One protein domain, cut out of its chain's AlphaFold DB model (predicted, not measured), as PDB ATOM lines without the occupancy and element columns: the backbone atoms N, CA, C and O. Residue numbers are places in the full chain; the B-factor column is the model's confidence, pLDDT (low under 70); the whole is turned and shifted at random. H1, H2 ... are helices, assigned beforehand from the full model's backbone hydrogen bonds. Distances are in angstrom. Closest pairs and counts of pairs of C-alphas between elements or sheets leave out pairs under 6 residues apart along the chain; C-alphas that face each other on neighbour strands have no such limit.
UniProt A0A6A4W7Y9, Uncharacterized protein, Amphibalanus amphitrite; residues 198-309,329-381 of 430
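Overview. This is residues 198 to 309 and 329 to 381 of the 430 residues of an uncharacterized protein of Amphibalanus amphitrite (UniProt A0A6A4W7Y9). With little regular structure, loops make two lobes, H1, H2, H6 and H7 in one, H4 and H5 in the other, H3 between. The printed part, 165 residues, is all helix, though H1 to H7 hold 49. It is compact, radius of gyration of the C-alphas 17.5 A, spans 44 by 36 by 35 A.

Arrangement. Tight links join H1, residues 198 to 203, to H2, 205 to 214, and H6, 338 to 341, to H7, 343 to 349. H3, 230 to 239, only just touches H4, 265 to 271: 3 pairs of C-alphas within 8 A, 238 and 265 closest at 5.4 A. H5, 305 to 309, after a long link, touches no helix. Every O i to N i+4 pair is within hydrogen-bond range in H1, H2, H4, H5 and H7, 4 of 6 in H3.

Along the chain. C-alpha 198 is at (375.469, 645.711, 471.349), C-alpha 349 at (378.219, 642.229, 463.022).

Size, cuts and confidence. Across the cut, residues 310 to 328, C-alphas 309 and 329 are 16.4 A apart. Residues 331 to 368 have pLDDT under 70.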
ATOM      1  N   ASN A 198     376.495 644.733 471.024       87.88
ATOM      2  CA  ASN A 198     375.469 645.711 471.349       87.88
ATOM      3  C   ASN A 198     374.063 645.105 471.243       87.88
ATOM      4  O   ASN A 198     373.221 645.383 472.092       87.88
ATOM      5  N   THR A 199     373.798 644.233 470.266       86.88
ATOM      6  CA  THR A 199     372.506 643.541 470.159       86.88
ATOM      7  C   THR A 199     372.287 642.589 471.333       86.88
ATOM      8  O   THR A 199     371.187 642.582 471.887       86.88
ATOM      9  N   PHE A 200     373.322 641.874 471.785       87.69
ATOM     10  CA  PHE A 200     373.276 641.084 473.018       87.69
ATOM     11  C   PHE A 200     372.902 641.962 474.218       87.69
ATOM     12  O   PHE A 200     371.938 641.672 474.921       87.69
ATOM     13  N   MET A 201     373.580 643.099 474.397       89.75
ATOM     14  CA  MET A 201     373.276 644.050 475.472       89.75
ATOM     15  C   MET A 201     371.847 644.622 475.390       89.75
ATOM     16  O   MET A 201     371.227 644.842 476.427       89.75
ATOM     17  N   ARG A 202     371.304 644.851 474.186       88.31
ATOM     18  CA  ARG A 202     369.926 645.343 473.987       88.31
ATOM     19  C   ARG A 202     368.862 644.288 474.265       88.31
ATOM     20  O   ARG A 202     367.834 644.605 474.855       88.31
ATOM     21  N   LYS A 203     369.055 643.063 473.767       86.12
ATOM     22  CA  LYS A 203     368.044 641.992 473.825       86.12
ATOM     23  C   LYS A 203     368.119 641.172 475.105       86.12
ATOM     24  O   LYS A 203     367.097 640.643 475.529       86.12
ATOM     25  N   LEU A 204     369.291 641.101 475.727       87.94
ATOM     26  CA  LEU A 204     369.548 640.341 476.947       87.94
ATOM     27  C   LEU A 204     370.180 641.231 478.038       87.94
ATOM     28  O   LEU A 204     371.215 640.871 478.605       87.94
ATOM     29  N   PRO A 205     369.580 642.392 478.383       90.50
ATOM     30  CA  PRO A 205     370.182 643.341 479.322       90.50
ATOM     31  C   PRO A 205     370.340 642.751 480.729       90.50
ATOM     32  O   PRO A 205     371.339 643.008 481.394       90.50
ATOM     33  N   ARG A 206     369.390 641.907 481.160       89.44
ATOM     34  CA  ARG A 206     369.456 641.190 482.444       89.44
ATOM     35  C   ARG A 206     370.601 640.178 482.465       89.44
ATOM     36  O   ARG A 206     371.342 640.130 483.437       89.44
ATOM     37  N   THR A 207     370.774 639.418 481.385       88.25
ATOM     38  CA  THR A 207     371.878 638.457 481.243       88.25
ATOM     39  C   THR A 207     373.224 639.170 481.219       88.25
ATOM     40  O   THR A 207     374.154 638.739 481.888       88.25
ATOM     41  N   TYR A 208     373.334 640.288 480.496       90.31
ATOM     42  CA  TYR A 208     374.562 641.080 480.473       90.31
ATOM     43  C   TYR A 208     374.899 641.675 481.848       90.31
ATOM     44  O   TYR A 208     376.060 641.637 482.248       90.31
ATOM     45  N   ALA A 209     373.904 642.189 482.580       90.81
ATOM     46  CA  ALA A 209     374.094 642.668 483.950       90.81
ATOM     47  C   ALA A 209     374.560 641.537 484.875       90.81
ATOM     48  O   ALA A 209     375.569 641.691 485.546       90.81
ATOM     49  N   PHE A 210     373.918 640.367 484.821       87.44
ATOM     50  CA  PHE A 210     374.337 639.187 485.581       87.44
ATOM     51  C   PHE A 210     375.785 638.773 485.272       87.44
ATOM     52  O   PHE A 210     376.586 638.581 486.181       87.44
ATOM     53  N   LEU A 211     376.157 638.702 483.988       87.69
ATOM     54  CA  LEU A 211     377.527 638.381 483.579       87.69
ATOM     55  C   LEU A 211     378.539 639.399 484.122       87.69
ATOM     56  O   LEU A 211     379.601 639.010 484.595       87.69
ATOM     57  N   ARG A 212     378.227 640.695 484.043       87.50
ATOM     58  CA  ARG A 212     379.135 641.778 484.440       87.50
ATOM     59  C   ARG A 212     379.238 641.941 485.956       87.50
ATOM     60  O   ARG A 212     380.340 642.129 486.454       87.50
ATOM     61  N   ASP A 213     378.105 641.939 486.646       89.06
ATOM     62  CA  ASP A 213     377.996 642.378 488.039       89.06
ATOM     63  C   ASP A 213     378.088 641.200 489.010       89.06
ATOM     64  O   ASP A 213     378.785 641.296 490.014       89.06
ATOM     65  N   GLU A 214     377.445 640.075 488.683       87.31
ATOM     66  CA  GLU A 214     377.387 638.901 489.566       87.31
ATOM     67  C   GLU A 214     378.546 637.944 489.286       87.31
ATOM     68  O   GLU A 214     379.299 637.569 490.184       87.31
ATOM     69  N   LEU A 215     378.731 637.570 488.014       83.31
ATOM     70  CA  LEU A 215     379.812 636.665 487.612       83.31
ATOM     71  C   LEU A 215     381.154 637.371 487.411       83.31
ATOM     72  O   LEU A 215     382.161 636.689 487.222       83.31
ATOM     73  N   GLN A 216     381.169 638.709 487.417       85.50
ATOM     74  CA  GLN A 216     382.367 639.524 487.181       85.50
ATOM     75  C   GLN A 216     383.138 639.079 485.925       85.50
ATOM     76  O   GLN A 216     384.370 639.062 485.883       85.50
ATOM     77  N   ALA A 217     382.396 638.686 484.885       85.62
ATOM     78  CA  ALA A 217     382.953 638.139 483.662       85.62
ATOM     79  C   ALA A 217     383.823 639.177 482.947       85.62
ATOM     80  O   ALA A 217     383.488 640.364 482.838       85.62
ATOM     81  N   THR A 218     384.929 638.711 482.371       83.00
ATOM     82  CA  THR A 218     385.799 639.560 481.564       83.00
ATOM     83  C   THR A 218     385.165 639.767 480.195       83.00
ATOM     84  O   THR A 218     385.085 638.858 479.367       83.00
ATOM     85  N   VAL A 219     384.716 640.995 479.939       83.25
ATOM     86  CA  VAL A 219     384.147 641.384 478.645       83.25
ATOM     87  C   VAL A 219     385.269 641.757 477.679       83.25
ATOM     88  O   VAL A 219     385.920 642.793 477.848       83.25
ATOM     89  N   LEU A 220     385.453 640.963 476.620       82.12
ATOM     90  CA  LEU A 220     386.442 641.239 475.577       82.12
ATOM     91  C   LEU A 220     385.929 642.326 474.625       82.12
ATOM     92  O   LEU A 220     385.347 642.060 473.579       82.12
ATOM     93  N   ARG A 221     386.134 643.593 474.994       78.25
ATOM     94  CA  ARG A 221     385.598 644.746 474.244       78.25
ATOM     95  C   ARG A 221     386.168 644.891 472.831       78.25
ATOM     96  O   ARG A 221     385.490 645.461 471.989       78.25
ATOM     97  N   GLY A 222     387.385 644.400 472.601       75.94
ATOM     98  CA  GLY A 222     388.072 644.424 471.305       75.94
ATOM     99  C   GLY A 222     388.024 643.100 470.541       75.94
ATOM    100  O   GLY A 222     388.816 642.922 469.618       75.94
ATOM    101  N   TYR A 223     387.174 642.154 470.952       82.94
ATOM    102  CA  TYR A 223     386.965 640.918 470.201       82.94
ATOM    103  C   TYR A 223     386.315 641.229 468.844       82.94
ATOM    104  O   TYR A 223     385.414 642.064 468.764       82.94
ATOM    105  N   ASN A 224     386.810 640.594 467.783       81.94
ATOM    106  CA  ASN A 224     386.427 640.879 466.404       81.94
ATOM    107  C   ASN A 224     386.332 639.567 465.615       81.94
ATOM    108  O   ASN A 224     387.043 638.607 465.924       81.94
ATOM    109  N   ILE A 225     385.465 639.532 464.607       84.75
ATOM    110  CA  ILE A 225     385.412 638.424 463.654       84.75
ATOM    111  C   ILE A 225     386.672 638.392 462.786       84.75
ATOM    112  O   ILE A 225     387.319 639.408 462.533       84.75
ATOM    113  N   VAL A 226     386.988 637.203 462.289       84.44
ATOM    114  CA  VAL A 226     388.082 636.970 461.333       84.44
ATOM    115  C   VAL A 226     387.566 636.454 459.983       84.44
ATOM    116  O   VAL A 226     388.344 636.065 459.115       84.44
ATOM    117  N   GLY A 227     386.243 636.468 459.789       84.25
ATOM    118  CA  GLY A 227     385.571 636.062 458.561       84.25
ATOM    119  C   GLY A 227     384.058 636.269 458.616       84.25
ATOM    120  O   GLY A 227     383.499 636.518 459.679       84.25
ATOM    121  N   ASP A 228     383.416 636.136 457.454       78.06
ATOM    122  CA  ASP A 228     381.998 636.474 457.229       78.06
ATOM    123  C   ASP A 228     381.008 635.458 457.816       78.06
ATOM    124  O   ASP A 228     379.855 635.762 458.101       78.06
ATOM    125  N   GLY A 229     381.431 634.201 457.940       84.25
ATOM    126  CA  GLY A 229     380.549 633.102 458.309       84.25
ATOM    127  C   GLY A 229     380.877 632.490 459.660       84.25
ATOM    128  O   GLY A 229     382.008 632.546 460.142       84.25
ATOM    129  N   THR A 230     379.890 631.789 460.209       88.62
ATOM    130  CA  THR A 230     380.020 630.982 461.426       88.62
ATOM    131  C   THR A 230     381.212 630.014 461.386       88.62
ATOM    132  O   THR A 230     381.953 629.988 462.367       88.62
ATOM    133  N   PRO A 231     381.519 629.305 460.272       91.31
ATOM    134  CA  PRO A 231     382.727 628.478 460.198       91.31
ATOM    135  C   PRO A 231     384.007 629.296 460.376       91.31
ATOM    136  O   PRO A 231     384.876 628.921 461.155       91.31
ATOM    137  N   GLN A 232     384.110 630.446 459.709       88.88
ATOM    138  CA  GLN A 232     385.278 631.317 459.807       88.88
ATOM    139  C   GLN A 232     385.426 631.957 461.194       88.88
ATOM    140  O   GLN A 232     386.540 632.299 461.573       88.88
ATOM    141  N   ALA A 233     384.338 632.112 461.951       88.50
ATOM    142  CA  ALA A 233     384.383 632.582 463.332       88.50
ATOM    143  C   ALA A 233     384.730 631.457 464.323       88.50
ATOM    144  O   ALA A 233     385.567 631.654 465.198       88.50
ATOM    145  N   LEU A 234     384.120 630.274 464.188       91.69
ATOM    146  CA  LEU A 234     384.265 629.178 465.150       91.69
ATOM    147  C   LEU A 234     385.521 628.327 464.934       91.69
ATOM    148  O   LEU A 234     386.128 627.906 465.914       91.69
ATOM    149  N   ILE A 235     385.950 628.090 463.690       94.19
ATOM    150  CA  ILE A 235     387.150 627.282 463.409       94.19
ATOM    151  C   ILE A 235     388.389 627.863 464.117       94.19
ATOM    152  O   ILE A 235     389.057 627.103 464.817       94.19
ATOM    153  N   PRO A 236     388.684 629.176 464.055       92.00
ATOM    154  CA  PRO A 236     389.833 629.749 464.759       92.00
ATOM    155  C   PRO A 236     389.727 629.660 466.279       92.00
ATOM    156  O   PRO A 236     390.726 629.372 466.933       92.00
ATOM    157  N   ILE A 237     388.529 629.843 466.843       90.50
ATOM    158  CA  ILE A 237     388.297 629.699 468.290       90.50
ATOM    159  C   ILE A 237     388.597 628.268 468.741       90.50
ATOM    160  O   ILE A 237     389.185 628.062 469.798       90.50
ATOM    161  N   LEU A 238     388.183 627.284 467.942       94.12
ATOM    162  CA  LEU A 238     388.212 625.879 468.326       94.12
ATOM    163  C   LEU A 238     389.472 625.141 467.870       94.12
ATOM    164  O   LEU A 238     389.684 624.026 468.322       94.12
ATOM    165  N   THR A 239     390.283 625.704 466.974       95.38
ATOM    166  CA  THR A 239     391.478 625.031 466.418       95.38
ATOM    167  C   THR A 239     392.751 625.873 466.484       95.38
ATOM    168  O   THR A 239     393.835 625.377 466.183       95.38
ATOM    169  N   GLY A 240     392.637 627.168 466.799       92.75
ATOM    170  CA  GLY A 240     393.742 628.122 466.699       92.75
ATOM    171  C   GLY A 240     394.205 628.410 465.264       92.75
ATOM    172  O   GLY A 240     395.232 629.060 465.088       92.75
ATOM    173  N   ARG A 241     393.487 627.928 464.238       93.12
ATOM    174  CA  ARG A 241     393.834 628.066 462.815       93.12
ATOM    175  C   ARG A 241     392.662 628.619 462.017       93.12
ATOM    176  O   ARG A 241     391.504 628.384 462.344       93.12
ATOM    177  N   THR A 242     392.946 629.344 460.945       90.31
ATOM    178  CA  THR A 242     391.926 629.757 459.976       90.31
ATOM    179  C   THR A 242     391.524 628.595 459.071       90.31
ATOM    180  O   THR A 242     392.288 627.657 458.855       90.31
ATOM    181  N   GLU A 243     390.335 628.676 458.468       88.62
ATOM    182  CA  GLU A 243     389.858 627.672 457.501       88.62
ATOM    183  C   GLU A 243     390.840 627.465 456.331       88.62
ATOM    184  O   GLU A 243     390.945 626.364 455.805       88.62
ATOM    185  N   ARG A 244     391.599 628.502 455.939       88.62
ATOM    186  CA  ARG A 244     392.583 628.423 454.842       88.62
ATOM    187  C   ARG A 244     393.869 627.684 455.215       88.62
ATOM    188  O   ARG A 244     394.566 627.218 454.321       88.62
ATOM    189  N   GLU A 245     394.204 627.623 456.500       93.50
ATOM    190  CA  GLU A 245     395.394 626.924 457.004       93.50
ATOM    191  C   GLU A 245     395.141 625.430 457.231       93.50
ATOM    192  O   GLU A 245     396.072 624.675 457.513       93.50
ATOM    193  N   LEU A 246     393.880 625.010 457.147       95.50
ATOM    194  CA  LEU A 246     393.444 623.649 457.395       95.50
ATOM    195  C   LEU A 246     393.184 622.901 456.077       95.50
ATOM    196  O   LEU A 246     392.971 623.525 455.035       95.50
ATOM    197  N   PRO A 247     393.198 621.554 456.095       96.44
ATOM    198  CA  PRO A 247     392.850 620.763 454.920       96.44
ATOM    199  C   PRO A 247     391.451 621.103 454.389       96.44
ATOM    200  O   PRO A 247     390.549 621.408 455.158       96.44
ATOM    201  N   ASP A 248     391.233 621.014 453.077       95.50
ATOM    202  CA  ASP A 248     389.923 621.338 452.505       95.50
ATOM    203  C   ASP A 248     388.860 620.304 452.917       95.50
ATOM    204  O   ASP A 248     389.001 619.108 452.642       95.50
ATOM    205  N   THR A 249     387.772 620.772 453.534       96.50
ATOM    206  CA  THR A 249     386.605 619.962 453.918       96.50
ATOM    207  C   THR A 249     385.304 620.465 453.291       96.50
ATOM    208  O   THR A 249     384.214 620.153 453.774       96.50
ATOM    209  N   ARG A 250     385.370 621.294 452.242       94.69
ATOM    210  CA  ARG A 250     384.197 621.891 451.588       94.69
ATOM    211  C   ARG A 250     383.468 620.856 450.741       94.69
ATOM    212  O   ARG A 250     384.075 620.152 449.938       94.69
ATOM    213  N   ARG A 251     382.135 620.819 450.836       91.50
ATOM    214  CA  ARG A 251     381.287 619.848 450.103       91.50
ATOM    215  C   ARG A 251     381.420 619.947 448.584       91.50
ATOM    216  O   ARG A 251     381.230 618.957 447.889       91.50
ATOM    217  N   ARG A 252     381.690 621.153 448.075       91.88
ATOM    218  CA  ARG A 252     381.787 621.446 446.634       91.88
ATOM    219  C   ARG A 252     383.164 621.136 446.045       91.88
ATOM    220  O   ARG A 252     383.312 621.193 444.830       91.88
ATOM    221  N   THR A 253     384.153 620.817 446.879       93.50
ATOM    222  CA  THR A 253     385.488 620.437 446.416       93.50
ATOM    223  C   THR A 253     385.563 618.920 446.264       93.50
ATOM    224  O   THR A 253     385.318 618.178 447.214       93.50
ATOM    225  N   TRP A 254     385.930 618.448 445.073       90.19
ATOM    226  CA  TRP A 254     386.172 617.026 444.839       90.19
ATOM    227  C   TRP A 254     387.352 616.520 445.682       90.19
ATOM    228  O   TRP A 254     388.399 617.160 445.730       90.19
ATOM    229  N   GLY A 255     387.191 615.369 446.338       91.44
ATOM    230  CA  GLY A 255     388.246 614.769 447.165       91.44
ATOM    231  C   GLY A 255     388.505 615.464 448.508       91.44
ATOM    232  O   GLY A 255     389.472 615.114 449.178       91.44
ATOM    233  N   SER A 256     387.663 616.419 448.925       95.56
ATOM    234  CA  SER A 256     387.789 617.057 450.242       95.56
ATOM    235  C   SER A 256     387.544 616.077 451.391       95.56
ATOM    236  O   SER A 256     386.830 615.079 451.247       95.56
ATOM    237  N   GLN A 257     388.139 616.360 452.547       95.94
ATOM    238  CA  GLN A 257     388.107 615.489 453.722       95.94
ATOM    239  C   GLN A 257     386.888 615.757 454.617       95.94
ATOM    240  O   GLN A 257     386.193 616.764 454.471       95.94
ATOM    241  N   MET A 258     386.624 614.847 455.557       96.06
ATOM    242  CA  MET A 258     385.691 615.117 456.656       96.06
ATOM    243  C   MET A 258     386.300 616.134 457.624       96.06
ATOM    244  O   MET A 258     387.521 616.221 457.771       96.06
ATOM    245  N   VAL A 259     385.444 616.867 458.332       96.88
ATOM    246  CA  VAL A 259     385.852 617.920 459.275       96.88
ATOM    247  C   VAL A 259     386.673 617.356 460.444       96.88
ATOM    248  O   VAL A 259     387.473 618.068 461.046       96.88
ATOM    249  N   ASN A 260     386.593 616.046 460.698       96.31
ATOM    250  CA  ASN A 260     387.424 615.326 461.667       96.31
ATOM    251  C   ASN A 260     388.930 615.519 461.479       96.31
ATOM    252  O   ASN A 260     389.669 615.241 462.418       96.31
ATOM    253  N   VAL A 261     389.413 615.964 460.317       97.12
ATOM    254  CA  VAL A 261     390.844 616.224 460.106       97.12
ATOM    255  C   VAL A 261     391.355 617.440 460.898       97.12
ATOM    256  O   VAL A 261     392.552 617.562 461.137       97.12
ATOM    257  N   TYR A 262     390.469 618.330 461.354       97.88
ATOM    258  CA  TYR A 262     390.873 619.544 462.066       97.88
ATOM    259  C   TYR A 262     391.369 619.255 463.493       97.88
ATOM    260  O   TYR A 262     390.854 618.345 464.157       97.88
ATOM    261  N   PRO A 263     392.349 620.027 464.002       97.25
ATOM    262  CA  PRO A 263     392.879 619.888 465.355       97.25
ATOM    263  C   PRO A 263     391.981 620.640 466.343       97.25
ATOM    264  O   PRO A 263     392.338 621.695 466.855       97.25
ATOM    265  N   PHE A 264     390.757 620.154 466.530       97.31
ATOM    266  CA  PHE A 264     389.834 620.785 467.464       97.31
ATOM    267  C   PHE A 264     390.279 620.608 468.911       97.31
ATOM    268  O   PHE A 264     390.633 619.506 469.317       97.31
ATOM    269  N   LEU A 265     390.117 621.667 469.697       94.81
ATOM    270  CA  LEU A 265     390.429 621.760 471.119       94.81
ATOM    271  C   LEU A 265     389.762 620.656 471.955       94.81
ATOM    272  O   LEU A 265     390.328 620.182 472.932       94.81
ATOM    273  N   TRP A 266     388.566 620.200 471.570       94.06
ATOM    274  CA  TRP A 266     387.913 619.093 472.272       94.06
ATOM    275  C   TRP A 266     388.650 617.758 472.125       94.06
ATOM    276  O   TRP A 266     388.436 616.879 472.949       94.06
ATOM    277  N   LYS A 267     389.511 617.580 471.115       94.69
ATOM    278  CA  LYS A 267     390.352 616.382 471.009       94.69
ATOM    279  C   LYS A 267     391.410 616.360 472.104       94.69
ATOM    280  O   LYS A 267     391.593 615.316 472.716       94.69
ATOM    281  N   ASP A 268     392.021 617.512 472.371       91.81
ATOM    282  CA  ASP A 268     393.016 617.674 473.434       91.81
ATOM    283  C   ASP A 268     392.352 617.475 474.807       91.81
ATOM    284  O   ASP A 268     392.797 616.669 475.618       91.81
ATOM    285  N   PHE A 269     391.186 618.093 475.028       89.44
ATOM    286  CA  PHE A 269     390.403 617.843 476.243       89.44
ATOM    287  C   PHE A 269     390.002 616.371 476.390       89.44
ATOM    288  O   PHE A 269     390.062 615.815 477.483       89.44
ATOM    289  N   GLN A 270     389.605 615.707 475.306       89.69
ATOM    290  CA  GLN A 270     389.257 614.293 475.363       89.69
ATOM    291  C   GLN A 270     390.473 613.414 475.700       89.69
ATOM    292  O   GLN A 270     390.319 612.476 476.484       89.69
ATOM    293  N   SER A 271     391.663 613.706 475.156       88.44
ATOM    294  CA  SER A 271     392.893 612.979 475.510       88.44
ATOM    295  C   SER A 271     393.325 613.206 476.955       88.44
ATOM    296  O   SER A 271     393.890 612.298 477.558       88.44
ATOM    297  N   ASP A 272     392.987 614.364 477.521       85.19
ATOM    298  CA  ASP A 272     393.270 614.710 478.916       85.19
ATOM    299  C   ASP A 272     392.213 614.161 479.896       85.19
ATOM    300  O   ASP A 272     392.313 614.367 481.103       85.19
ATOM    301  N   GLY A 273     391.213 613.419 479.402       84.62
ATOM    302  CA  GLY A 273     390.217 612.725 480.225       84.62
ATOM    303  C   GLY A 273     388.905 613.484 480.439       84.62
ATOM    304  O   GLY A 273     388.062 613.034 481.218       84.62
ATOM    305  N   TYR A 274     388.677 614.601 479.742       85.50
ATOM    306  CA  TYR A 274     387.415 615.336 479.828       85.50
ATOM    307  C   TYR A 274     386.290 614.645 479.045       85.50
ATOM    308  O   TYR A 274     386.462 614.098 477.949       85.50
ATOM    309  N   VAL A 275     385.076 614.757 479.582       87.12
ATOM    310  CA  VAL A 275     383.842 614.475 478.844       87.12
ATOM    311  C   VAL A 275     383.534 615.674 477.951       87.12
ATOM    312  O   VAL A 275     383.365 616.786 478.450       87.12
ATOM    313  N   THR A 276     383.456 615.468 476.636       91.69
ATOM    314  CA  THR A 276     383.276 616.560 475.672       91.69
ATOM    315  C   THR A 276     381.885 616.552 475.055       91.69
ATOM    316  O   THR A 276     381.287 615.499 474.821       91.69
ATOM    317  N   ALA A 277     381.363 617.741 474.761       90.50
ATOM    318  CA  ALA A 277     380.088 617.906 474.080       90.50
ATOM    319  C   ALA A 277     380.151 619.053 473.067       90.50
ATOM    320  O   ALA A 277     380.732 620.101 473.353       90.50
ATOM    321  N   PHE A 278     379.530 618.867 471.903       92.88
ATOM    322  CA  PHE A 278     379.318 619.926 470.916       92.88
ATOM    323  C   PHE A 278     377.859 619.905 470.462       92.88
ATOM    324  O   PHE A 278     377.380 618.906 469.938       92.88
ATOM    325  N   ASN A 279     377.133 620.998 470.681       89.12
ATOM    326  CA  ASN A 279     375.684 621.024 470.504       89.12
ATOM    327  C   ASN A 279     375.288 622.277 469.723       89.12
ATOM    328  O   ASN A 279     375.509 623.392 470.190       89.12
ATOM    329  N   GLU A 280     374.714 622.082 468.537       89.12
ATOM    330  CA  GLU A 280     374.287 623.149 467.631       89.12
ATOM    331  C   GLU A 280     372.856 622.882 467.162       89.12
ATOM    332  O   GLU A 280     372.554 621.801 466.659       89.12
ATOM    333  N   ASP A 281     371.987 623.871 467.341       85.44
ATOM    334  CA  ASP A 281     370.524 623.775 467.367       85.44
ATOM    335  C   ASP A 281     369.836 623.746 465.999       85.44
ATOM    336  O   ASP A 281     368.647 623.430 465.913       85.44
ATOM    337  N   GLN A 282     370.566 624.076 464.933       87.25
ATOM    338  CA  GLN A 282     370.048 624.139 463.566       87.25
ATOM    339  C   GLN A 282     370.649 623.030 462.689       87.25
ATOM    340  O   GLN A 282     371.736 623.181 462.125       87.25
ATOM    341  N   PRO A 283     369.956 621.888 462.542       89.56
ATOM    342  CA  PRO A 283     370.500 620.711 461.873       89.56
ATOM    343  C   PRO A 283     370.614 620.831 460.342       89.56
ATOM    344  O   PRO A 283     371.288 620.004 459.722       89.56
ATOM    345  N   ASP A 284     369.917 621.781 459.730       88.38
ATOM    346  CA  ASP A 284     369.846 622.041 458.287       88.38
ATOM    347  C   ASP A 284     370.910 623.039 457.808       88.38
ATOM    348  O   ASP A 284     371.410 622.923 456.685       88.38
ATOM    349  N   ILE A 285     371.299 623.979 458.673       90.00
ATOM    350  CA  ILE A 285     372.308 625.016 458.400       90.00
ATOM    351  C   ILE A 285     373.517 624.960 459.347       90.00
ATOM    352  O   ILE A 285     374.236 625.948 459.476       90.00
ATOM    353  N   GLY A 286     373.766 623.804 459.968       90.81
ATOM    354  CA  GLY A 286     374.845 623.619 460.942       90.81
ATOM    355  C   GLY A 286     376.221 624.049 460.430       90.81
ATOM    356  O   GLY A 286     376.564 623.859 459.252       90.81
ATOM    357  N   THR A 287     377.024 624.612 461.333       92.38
ATOM    358  CA  THR A 287     378.329 625.229 461.074       92.38
ATOM    359  C   THR A 287     379.227 624.321 460.238       92.38
ATOM    360  O   THR A 287     379.835 624.760 459.259       92.38
ATOM    361  N   PHE A 288     379.291 623.036 460.582       94.69
ATOM    362  CA  PHE A 288     380.205 622.082 459.952       94.69
ATOM    363  C   PHE A 288     379.537 621.205 458.884       94.69
ATOM    364  O   PHE A 288     380.219 620.416 458.238       94.69
ATOM    365  N   GLN A 289     378.231 621.360 458.651       93.50
ATOM    366  CA  GLN A 289     377.435 620.495 457.774       93.50
ATOM    367  C   GLN A 289     376.910 621.236 456.541       93.50
ATOM    368  O   GLN A 289     376.732 620.620 455.486       93.50
ATOM    369  N   TYR A 290     376.667 622.548 456.643       92.38
ATOM    370  CA  TYR A 290     376.074 623.324 455.555       92.38
ATOM    371  C   TYR A 290     377.035 623.483 454.365       92.38
ATOM    372  O   TYR A 290     376.744 623.037 453.254       92.38
ATOM    373  N   ARG A 291     378.221 624.075 454.585       92.88
ATOM    374  CA  ARG A 291     379.254 624.249 453.535       92.88
ATOM    375  C   ARG A 291     380.348 623.183 453.576       92.88
ATOM    376  O   ARG A 291     381.007 622.949 452.558       92.88
ATOM    377  N   LEU A 292     380.542 622.553 454.732       94.56
ATOM    378  CA  LEU A 292     381.589 621.563 454.981       94.56
ATOM    379  C   LEU A 292     381.002 620.144 455.029       94.56
ATOM    380  O   LEU A 292     379.786 619.966 455.079       94.56
ATOM    381  N   ARG A 293     381.855 619.122 454.926       94.00
ATOM    382  CA  ARG A 293     381.442 617.712 454.809       94.00
ATOM    383  C   ARG A 293     380.869 617.095 456.092       94.00
ATOM    384  O   ARG A 293     380.426 615.951 456.031       94.00
ATOM    385  N   GLY A 294     380.846 617.826 457.204       94.94
ATOM    386  CA  GLY A 294     380.446 617.304 458.507       94.94
ATOM    387  C   GLY A 294     381.483 616.362 459.114       94.94
ATOM    388  O   GLY A 294     382.636 616.288 458.671       94.94
ATOM    389  N   PHE A 295     381.047 615.648 460.142       95.94
ATOM    390  CA  PHE A 295     381.839 614.738 460.944       95.94
ATOM    391  C   PHE A 295     381.520 613.271 460.644       95.94
ATOM    392  O   PHE A 295     380.383 612.826 460.713       95.94
ATOM    393  N   ASN A 296     382.535 612.471 460.358       93.12
ATOM    394  CA  ASN A 296     382.426 611.023 460.374       93.12
ATOM    395  C   ASN A 296     383.785 610.430 460.782       93.12
ATOM    396  O   ASN A 296     384.731 610.539 459.993       93.12
ATOM    397  N   PRO A 297     383.916 609.838 461.987       93.25
ATOM    398  CA  PRO A 297     382.866 609.560 462.990       93.25
ATOM    399  C   PRO A 297     382.431 610.795 463.817       93.25
ATOM    400  O   PRO A 297     382.883 611.908 463.554       93.25
ATOM    401  N   GLN A 298     381.552 610.605 464.813       93.81
ATOM    402  CA  GLN A 298     381.105 611.635 465.773       93.81
ATOM    403  C   GLN A 298     382.298 612.377 466.434       93.81
ATOM    404  O   GLN A 298     383.280 611.721 466.787       93.81
ATOM    405  N   PRO A 299     382.250 613.718 466.611       95.19
ATOM    406  CA  PRO A 299     383.426 614.501 467.020       95.19
ATOM    407  C   PRO A 299     383.687 614.597 468.530       95.19
ATOM    408  O   PRO A 299     384.815 614.904 468.910       95.19
ATOM    409  N   THR A 300     382.672 614.397 469.372       94.81
ATOM    410  CA  THR A 300     382.712 614.580 470.836       94.81
ATOM    411  C   THR A 300     381.983 613.440 471.543       94.81
ATOM    412  O   THR A 300     381.237 612.708 470.896       94.81
ATOM    413  N   THR A 301     382.154 613.282 472.860       92.06
ATOM    414  CA  THR A 301     381.468 612.230 473.637       92.06
ATOM    415  C   THR A 301     379.948 612.312 473.511       92.06
ATOM    416  O   THR A 301     379.297 611.330 473.162       92.06
ATOM    417  N   HIS A 302     379.399 613.503 473.745       91.56
ATOM    418  CA  HIS A 302     377.984 613.805 473.564       91.56
ATOM    419  C   HIS A 302     377.819 614.714 472.347       91.56
ATOM    420  O   HIS A 302     378.587 615.663 472.165       91.56
ATOM    421  N   TYR A 303     376.841 614.422 471.489       93.56
ATOM    422  CA  TYR A 303     376.650 615.156 470.240       93.56
ATOM    423  C   TYR A 303     375.165 615.303 469.896       93.56
ATOM    424  O   TYR A 303     374.553 614.398 469.328       93.56
ATOM    425  N   MET A 304     374.570 616.462 470.211       91.19
ATOM    426  CA  MET A 304     373.123 616.706 470.037       91.19
ATOM    427  C   MET A 304     372.631 616.722 468.586       91.19
ATOM    428  O   MET A 304     371.433 616.839 468.336       91.19
ATOM    429  N   ARG A 305     373.512 616.543 467.602       94.00
ATOM    430  CA  ARG A 305     373.141 616.431 466.189       94.00
ATOM    431  C   ARG A 305     372.016 615.433 465.941       94.00
ATOM    432  O   ARG A 305     371.087 615.749 465.200       94.00
ATOM    433  N   THR A 306     372.085 614.257 466.561       94.50
ATOM    434  CA  THR A 306     371.072 613.203 466.419       94.50
ATOM    435  C   THR A 306     369.715 613.660 466.941       94.50
ATOM    436  O   THR A 306     368.703 613.466 466.268       94.50
ATOM    437  N   PHE A 307     369.705 614.325 468.103       93.44
ATOM    438  CA  PHE A 307     368.508 614.940 468.663       93.44
ATOM    439  C   PHE A 307     367.915 615.956 467.693       93.44
ATOM    440  O   PHE A 307     366.755 615.824 467.321       93.44
ATOM    441  N   PHE A 308     368.711 616.909 467.207       92.50
ATOM    442  CA  PHE A 308     368.210 617.949 466.309       92.50
ATOM    443  C   PHE A 308     367.721 617.399 464.972       92.50
ATOM    444  O   PHE A 308     366.677 617.829 464.489       92.50
ATOM    445  N   LEU A 309     368.409 616.413 464.389       95.12
ATOM    446  CA  LEU A 309     367.972 615.740 463.159       95.12
ATOM    447  C   LEU A 309     366.607 615.062 463.296       95.12
ATOM    448  O   LEU A 309     365.864 614.986 462.314       95.12
ATOM    449  N   HIS A 329     363.955 627.252 473.123       75.00
ATOM    450  CA  HIS A 329     365.092 628.001 473.678       75.00
ATOM    451  C   HIS A 329     365.508 627.576 475.094       75.00
ATOM    452  O   HIS A 329     366.628 627.878 475.494       75.00
ATOM    453  N   LYS A 330     364.620 626.925 475.859       71.56
ATOM    454  CA  LYS A 330     364.967 626.336 477.162       71.56
ATOM    455  C   LYS A 330     365.739 625.028 477.011       71.56
ATOM    456  O   LYS A 330     366.377 624.606 477.965       71.56
ATOM    457  N   ASP A 331     365.674 624.434 475.825       56.84
ATOM    458  CA  ASP A 331     366.336 623.182 475.484       56.84
ATOM    459  C   ASP A 331     367.557 623.412 474.555       56.84
ATOM    460  O   ASP A 331     368.620 622.851 474.787       56.84
ATOM    461  N   HIS A 332     367.473 624.304 473.554       49.97
ATOM    462  CA  HIS A 332     368.491 624.427 472.496       49.97
ATOM    463  C   HIS A 332     368.687 625.788 471.781       49.97
ATOM    464  O   HIS A 332     369.644 625.938 471.042       49.97
ATOM    465  N   GLY A 333     367.901 626.833 472.041       39.72
ATOM    466  CA  GLY A 333     368.158 628.200 471.519       39.72
ATOM    467  C   GLY A 333     367.625 628.474 470.096       39.72
ATOM    468  O   GLY A 333     367.150 627.567 469.438       39.72
ATOM    469  N   HIS A 334     367.559 629.759 469.694       30.91
ATOM    470  CA  HIS A 334     367.410 630.281 468.311       30.91
ATOM    471  C   HIS A 334     367.384 631.829 468.322       30.91
ATOM    472  O   HIS A 334     366.662 632.400 469.145       30.91
ATOM    473  N   ARG A 335     368.030 632.508 467.344       48.31
ATOM    474  CA  ARG A 335     367.400 633.531 466.454       48.31
ATOM    475  C   ARG A 335     368.367 634.304 465.537       48.31
ATOM    476  O   ARG A 335     369.413 634.764 465.972       48.31
ATOM    477  N   PHE A 336     367.867 634.630 464.337       45.88
ATOM    478  CA  PHE A 336     368.362 635.679 463.426       45.88
ATOM    479  C   PHE A 336     367.477 636.945 463.497       45.88
ATOM    480  O   PHE A 336     366.302 636.857 463.864       45.88
ATOM    481  N   THR A 337     368.005 638.134 463.158       52.53
ATOM    482  CA  THR A 337     367.288 639.424 463.315       52.53
ATOM    483  C   THR A 337     367.477 640.388 462.129       52.53
ATOM    484  O   THR A 337     368.550 640.442 461.530       52.53
ATOM    485  N   ALA A 338     366.457 641.215 461.844       57.41
ATOM    486  CA  ALA A 338     366.449 642.242 460.788       57.41
ATOM    487  C   ALA A 338     367.416 643.427 461.019       57.41
ATOM    488  O   ALA A 338     367.655 644.220 460.107       57.41
ATOM    489  N   VAL A 339     368.003 643.543 462.218       51.06
ATOM    490  CA  VAL A 339     368.931 644.625 462.609       51.06
ATOM    491  C   VAL A 339     370.155 644.694 461.690       51.06
ATOM    492  O   VAL A 339     370.654 645.788 461.423       51.06
ATOM    493  N   ARG A 340     370.571 643.551 461.124       57.38
ATOM    494  CA  ARG A 340     371.674 643.422 460.154       57.38
ATOM    495  C   ARG A 340     371.533 644.291 458.903       57.38
ATOM    496  O   ARG A 340     372.521 644.598 458.250       57.38
ATOM    497  N   SER A 341     370.315 644.707 458.568       65.06
ATOM    498  CA  SER A 341     370.071 645.543 457.388       65.06
ATOM    499  C   SER A 341     370.477 647.018 457.570       65.06
ATOM    500  O   SER A 341     370.579 647.749 456.587       65.06
ATOM    501  N   THR A 342     370.751 647.460 458.803       66.69
ATOM    502  CA  THR A 342     371.127 648.851 459.122       66.69
ATOM    503  C   THR A 342     372.635 649.086 459.096       66.69
ATOM    504  O   THR A 342     373.416 648.153 459.273       66.69
ATOM    505  N   GLN A 343     373.061 650.345 458.937       68.56
ATOM    506  CA  GLN A 343     374.484 650.708 458.984       68.56
ATOM    507  C   GLN A 343     375.114 650.344 460.334       68.56
ATOM    508  O   GLN A 343     376.161 649.697 460.374       68.56
ATOM    509  N   GLN A 344     374.439 650.679 461.438       68.12
ATOM    510  CA  GLN A 344     374.862 650.266 462.774       68.12
ATOM    511  C   GLN A 344     374.928 648.737 462.908       68.12
ATOM    512  O   GLN A 344     375.892 648.216 463.458       68.12
ATOM    513  N   GLY A 345     373.947 648.010 462.365       58.62
ATOM    514  CA  GLY A 345     373.918 646.545 462.354       58.62
ATOM    515  C   GLY A 345     375.116 645.912 461.643       58.62
ATOM    516  O   GLY A 345     375.685 644.957 462.161       58.62
ATOM    517  N   LYS A 346     375.546 646.478 460.508       69.94
ATOM    518  CA  LYS A 346     376.733 646.024 459.759       69.94
ATOM    519  C   LYS A 346     378.041 646.240 460.527       69.94
ATOM    520  O   LYS A 346     378.936 645.404 460.469       69.94
ATOM    521  N   LEU A 347     378.166 647.355 461.252       66.75
ATOM    522  CA  LEU A 347     379.320 647.598 462.131       66.75
ATOM    523  C   LEU A 347     379.314 646.645 463.328       66.75
ATOM    524  O   LEU A 347     380.346 646.123 463.739       66.75
ATOM    525  N   GLU A 348     378.131 646.410 463.872       69.94
ATOM    526  CA  GLU A 348     377.902 645.528 464.999       69.94
ATOM    527  C   GLU A 348     378.170 644.053 464.689       69.94
ATOM    528  O   GLU A 348     378.674 643.345 465.555       69.94
ATOM    529  N   GLU A 349     377.895 643.590 463.473       62.91
ATOM    530  CA  GLU A 349     378.219 642.229 463.022       62.91
ATOM    531  C   GLU A 349     379.715 641.906 463.129       62.91
ATOM    532  O   GLU A 349     380.092 640.773 463.417       62.91
ATOM    533  N   ARG A 350     380.574 642.922 463.006       68.88
ATOM    534  CA  ARG A 350     382.022 642.783 463.208       68.88
ATOM    535  C   ARG A 350     382.413 642.705 464.683       68.88
ATOM    536  O   ARG A 350     383.530 642.338 465.011       68.88
ATOM    537  N   LEU A 351     381.507 643.052 465.592       63.84
ATOM    538  CA  LEU A 351     381.752 643.133 467.030       63.84
ATOM    539  C   LEU A 351     380.884 642.125 467.786       63.84
ATOM    540  O   LEU A 351     379.988 642.542 468.523       63.84
ATOM    541  N   PRO A 352     381.099 640.811 467.627       66.19
ATOM    542  CA  PRO A 352     380.357 639.796 468.364       66.19
ATOM    543  C   PRO A 352     380.544 639.939 469.877       66.19
ATOM    544  O   PRO A 352     381.573 640.411 470.370       66.19
ATOM    545  N   PHE A 353     379.525 639.532 470.637       61.34
ATOM    546  CA  PHE A 353     379.679 639.417 472.083       61.34
ATOM    547  C   PHE A 353     380.478 638.163 472.410       61.34
ATOM    548  O   PHE A 353     380.080 637.062 472.037       61.34
ATOM    549  N   PHE A 354     381.553 638.325 473.168       57.28
ATOM    550  CA  PHE A 354     382.261 637.206 473.760       57.28
ATOM    551  C   PHE A 354     382.752 637.603 475.150       57.28
ATOM    552  O   PHE A 354     383.354 638.667 475.342       57.28
ATOM    553  N   SER A 355     382.452 636.765 476.133       56.19
ATOM    554  CA  SER A 355     382.866 636.950 477.521       56.19
ATOM    555  C   SER A 355     383.375 635.636 478.068       56.19
ATOM    556  O   SER A 355     382.740 634.605 477.853       56.19
ATOM    557  N   TRP A 356     384.481 635.689 478.800       57.03
ATOM    558  CA  TRP A 356     384.999 634.553 479.553       57.03
ATOM    559  C   TRP A 356     384.962 634.876 481.038       57.03
ATOM    560  O   TRP A 356     385.246 636.005 481.451       57.03
ATOM    561  N   THR A 357     384.668 633.860 481.837       49.06
ATOM    562  CA  THR A 357     384.991 633.860 483.260       49.06
ATOM    563  C   THR A 357     386.217 632.977 483.414       49.06
ATOM    564  O   THR A 357     386.145 631.766 483.222       49.06
ATOM    565  N   PHE A 358     387.365 633.596 483.673       54.75
ATOM    566  CA  PHE A 358     388.624 632.881 483.854       54.75
ATOM    567  C   PHE A 358     388.810 632.495 485.331       54.75
ATOM    568  O   PHE A 358     388.421 633.268 486.210       54.75
ATOM    569  N   PRO A 359     389.482 631.369 485.634       51.69
ATOM    570  CA  PRO A 359     390.234 631.248 486.878       51.69
ATOM    571  C   PRO A 359     391.246 632.402 486.965       51.69
ATOM    572  O   PRO A 359     391.731 632.877 485.938       51.69
ATOM    573  N   THR A 360     391.627 632.831 488.169       49.34
ATOM    574  CA  THR A 360     392.544 633.969 488.420       49.34
ATOM    575  C   THR A 360     393.919 633.889 487.726       49.34
ATOM    576  O   THR A 360     394.678 634.852 487.774       49.34
ATOM    577  N   LEU A 361     394.243 632.774 487.064       42.66
ATOM    578  CA  LEU A 361     395.500 632.516 486.361       42.66
ATOM    579  C   LEU A 361     395.643 633.186 484.980       42.66
ATOM    580  O   LEU A 361     396.766 633.306 484.500       42.66
ATOM    581  N   LEU A 362     394.558 633.610 484.325       46.28
ATOM    582  CA  LEU A 362     394.622 634.216 482.986       46.28
ATOM    583  C   LEU A 362     394.266 635.705 483.057       46.28
ATOM    584  O   LEU A 362     393.101 636.087 483.153       46.28
ATOM    585  N   VAL A 363     395.295 636.555 483.022       52.75
ATOM    586  CA  VAL A 363     395.160 638.018 483.069       52.75
ATOM    587  C   VAL A 363     395.077 638.570 481.640       52.75
ATOM    588  O   VAL A 363     395.914 638.212 480.806       52.75
ATOM    589  N   PRO A 364     394.117 639.460 481.323       56.66
ATOM    590  CA  PRO A 364     394.078 640.139 480.033       56.66
ATOM    591  C   PRO A 364     395.401 640.860 479.747       56.66
ATOM    592  O   PRO A 364     395.859 641.676 480.547       56.66
ATOM    593  N   GLY A 365     396.011 640.572 478.596       55.69
ATOM    594  CA  GLY A 365     397.223 641.262 478.160       55.69
ATOM    595  C   GLY A 365     396.991 642.772 478.015       55.69
ATOM    596  O   GLY A 365     395.955 643.208 477.517       55.69
ATOM    597  N   THR A 366     397.966 643.577 478.439       55.25
ATOM    598  CA  THR A 366     397.890 645.051 478.466       55.25
ATOM    599  C   THR A 366     398.345 645.722 477.164       55.25
ATOM    600  O   THR A 366     398.263 646.943 477.035       55.25
ATOM    601  N   ALA A 367     398.823 644.951 476.183       59.94
ATOM    602  CA  ALA A 367     399.346 645.487 474.933       59.94
ATOM    603  C   ALA A 367     398.215 645.938 473.993       59.94
ATOM    604  O   ALA A 367     397.388 645.139 473.545       59.94
ATOM    605  N   ALA A 368     398.204 647.228 473.651       65.19
ATOM    606  CA  ALA A 368     397.336 647.757 472.610       65.19
ATOM    607  C   ALA A 368     397.804 647.238 471.240       65.19
ATOM    608  O   ALA A 368     398.896 647.575 470.790       65.19
ATOM    609  N   ARG A 369     396.977 646.421 470.579       71.06
ATOM    610  CA  ARG A 369     397.255 645.856 469.248       71.06
ATOM    611  C   ARG A 369     396.311 646.420 468.185       71.06
ATOM    612  O   ARG A 369     395.134 646.662 468.460       71.06
ATOM    613  N   GLY A 370     396.833 646.642 466.981       77.38
ATOM    614  CA  GLY A 370     396.043 646.952 465.785       77.38
ATOM    615  C   GLY A 370     395.372 645.704 465.197       77.38
ATOM    616  O   GLY A 370     395.669 644.579 465.602       77.38
ATOM    617  N   CYS A 371     394.470 645.887 464.229       78.75
ATOM    618  CA  CYS A 371     393.774 644.775 463.568       78.75
ATOM    619  C   CYS A 371     394.733 643.844 462.816       78.75
ATOM    620  O   CYS A 371     394.600 642.628 462.926       78.75
ATOM    621  N   ALA A 372     395.733 644.399 462.122       80.00
ATOM    622  CA  ALA A 372     396.715 643.609 461.380       80.00
ATOM    623  C   ALA A 372     397.539 642.713 462.319       80.00
ATOM    624  O   ALA A 372     397.640 641.509 462.100       80.00
ATOM    625  N   ALA A 373     398.025 643.275 463.432       78.38
ATOM    626  CA  ALA A 373     398.725 642.527 464.479       78.38
ATOM    627  C   ALA A 373     397.841 641.469 465.169       78.38
ATOM    628  O   ALA A 373     398.354 640.518 465.753       78.38
ATOM    629  N   ALA A 374     396.516 641.625 465.116       77.38
ATOM    630  CA  ALA A 374     395.548 640.653 465.618       77.38
ATOM    631  C   ALA A 374     395.103 639.623 464.557       77.38
ATOM    632  O   ALA A 374     394.220 638.820 464.849       77.38
ATOM    633  N   GLY A 375     395.671 639.648 463.343       78.44
ATOM    634  CA  GLY A 375     395.290 638.746 462.250       78.44
ATOM    635  C   GLY A 375     393.916 639.042 461.635       78.44
ATOM    636  O   GLY A 375     393.360 638.204 460.932       78.44
ATOM    637  N   VAL A 376     393.350 640.224 461.895       80.62
ATOM    638  CA  VAL A 376     392.052 640.646 461.360       80.62
ATOM    639  C   VAL A 376     392.268 641.322 460.006       80.62
ATOM    640  O   VAL A 376     392.891 642.384 459.934       80.62
ATOM    641  N   GLU A 377     391.737 640.728 458.929       78.94
ATOM    642  CA  GLU A 377     391.786 641.344 457.596       78.94
ATOM    643  C   GLU A 377     391.118 642.734 457.621       78.94
ATOM    644  O   GLU A 377     390.116 642.945 458.306       78.94
ATOM    645  N   ALA A 378     391.646 643.684 456.839       77.88
ATOM    646  CA  ALA A 378     391.204 645.082 456.838       77.88
ATOM    647  C   ALA A 378     389.671 645.228 456.768       77.88
ATOM    648  O   ALA A 378     389.067 645.891 457.602       77.88
ATOM    649  N   HIS A 379     389.006 644.519 455.858       75.31
ATOM    650  CA  HIS A 379     387.552 644.600 455.694       75.31
ATOM    651  C   HIS A 379     386.731 644.144 456.924       75.31
ATOM    652  O   HIS A 379     385.591 644.585 457.074       75.31
ATOM    653  N   TRP A 380     387.308 643.339 457.827       79.75
ATOM    654  CA  TRP A 380     386.712 642.956 459.118       79.75
ATOM    655  C   TRP A 380     387.100 643.879 460.268       79.75
ATOM    656  O   TRP A 380     386.496 643.846 461.338       79.75
ATOM    657  N   CYS A 381     388.099 644.733 460.086       81.81
ATOM    658  CA  CYS A 381     388.572 645.603 461.143       81.81
ATOM    659  C   CYS A 381     387.522 646.669 461.498       81.81
ATOM    660  O   CYS A 381     387.261 647.600 460.736       81.81
TER     661      CYS A 381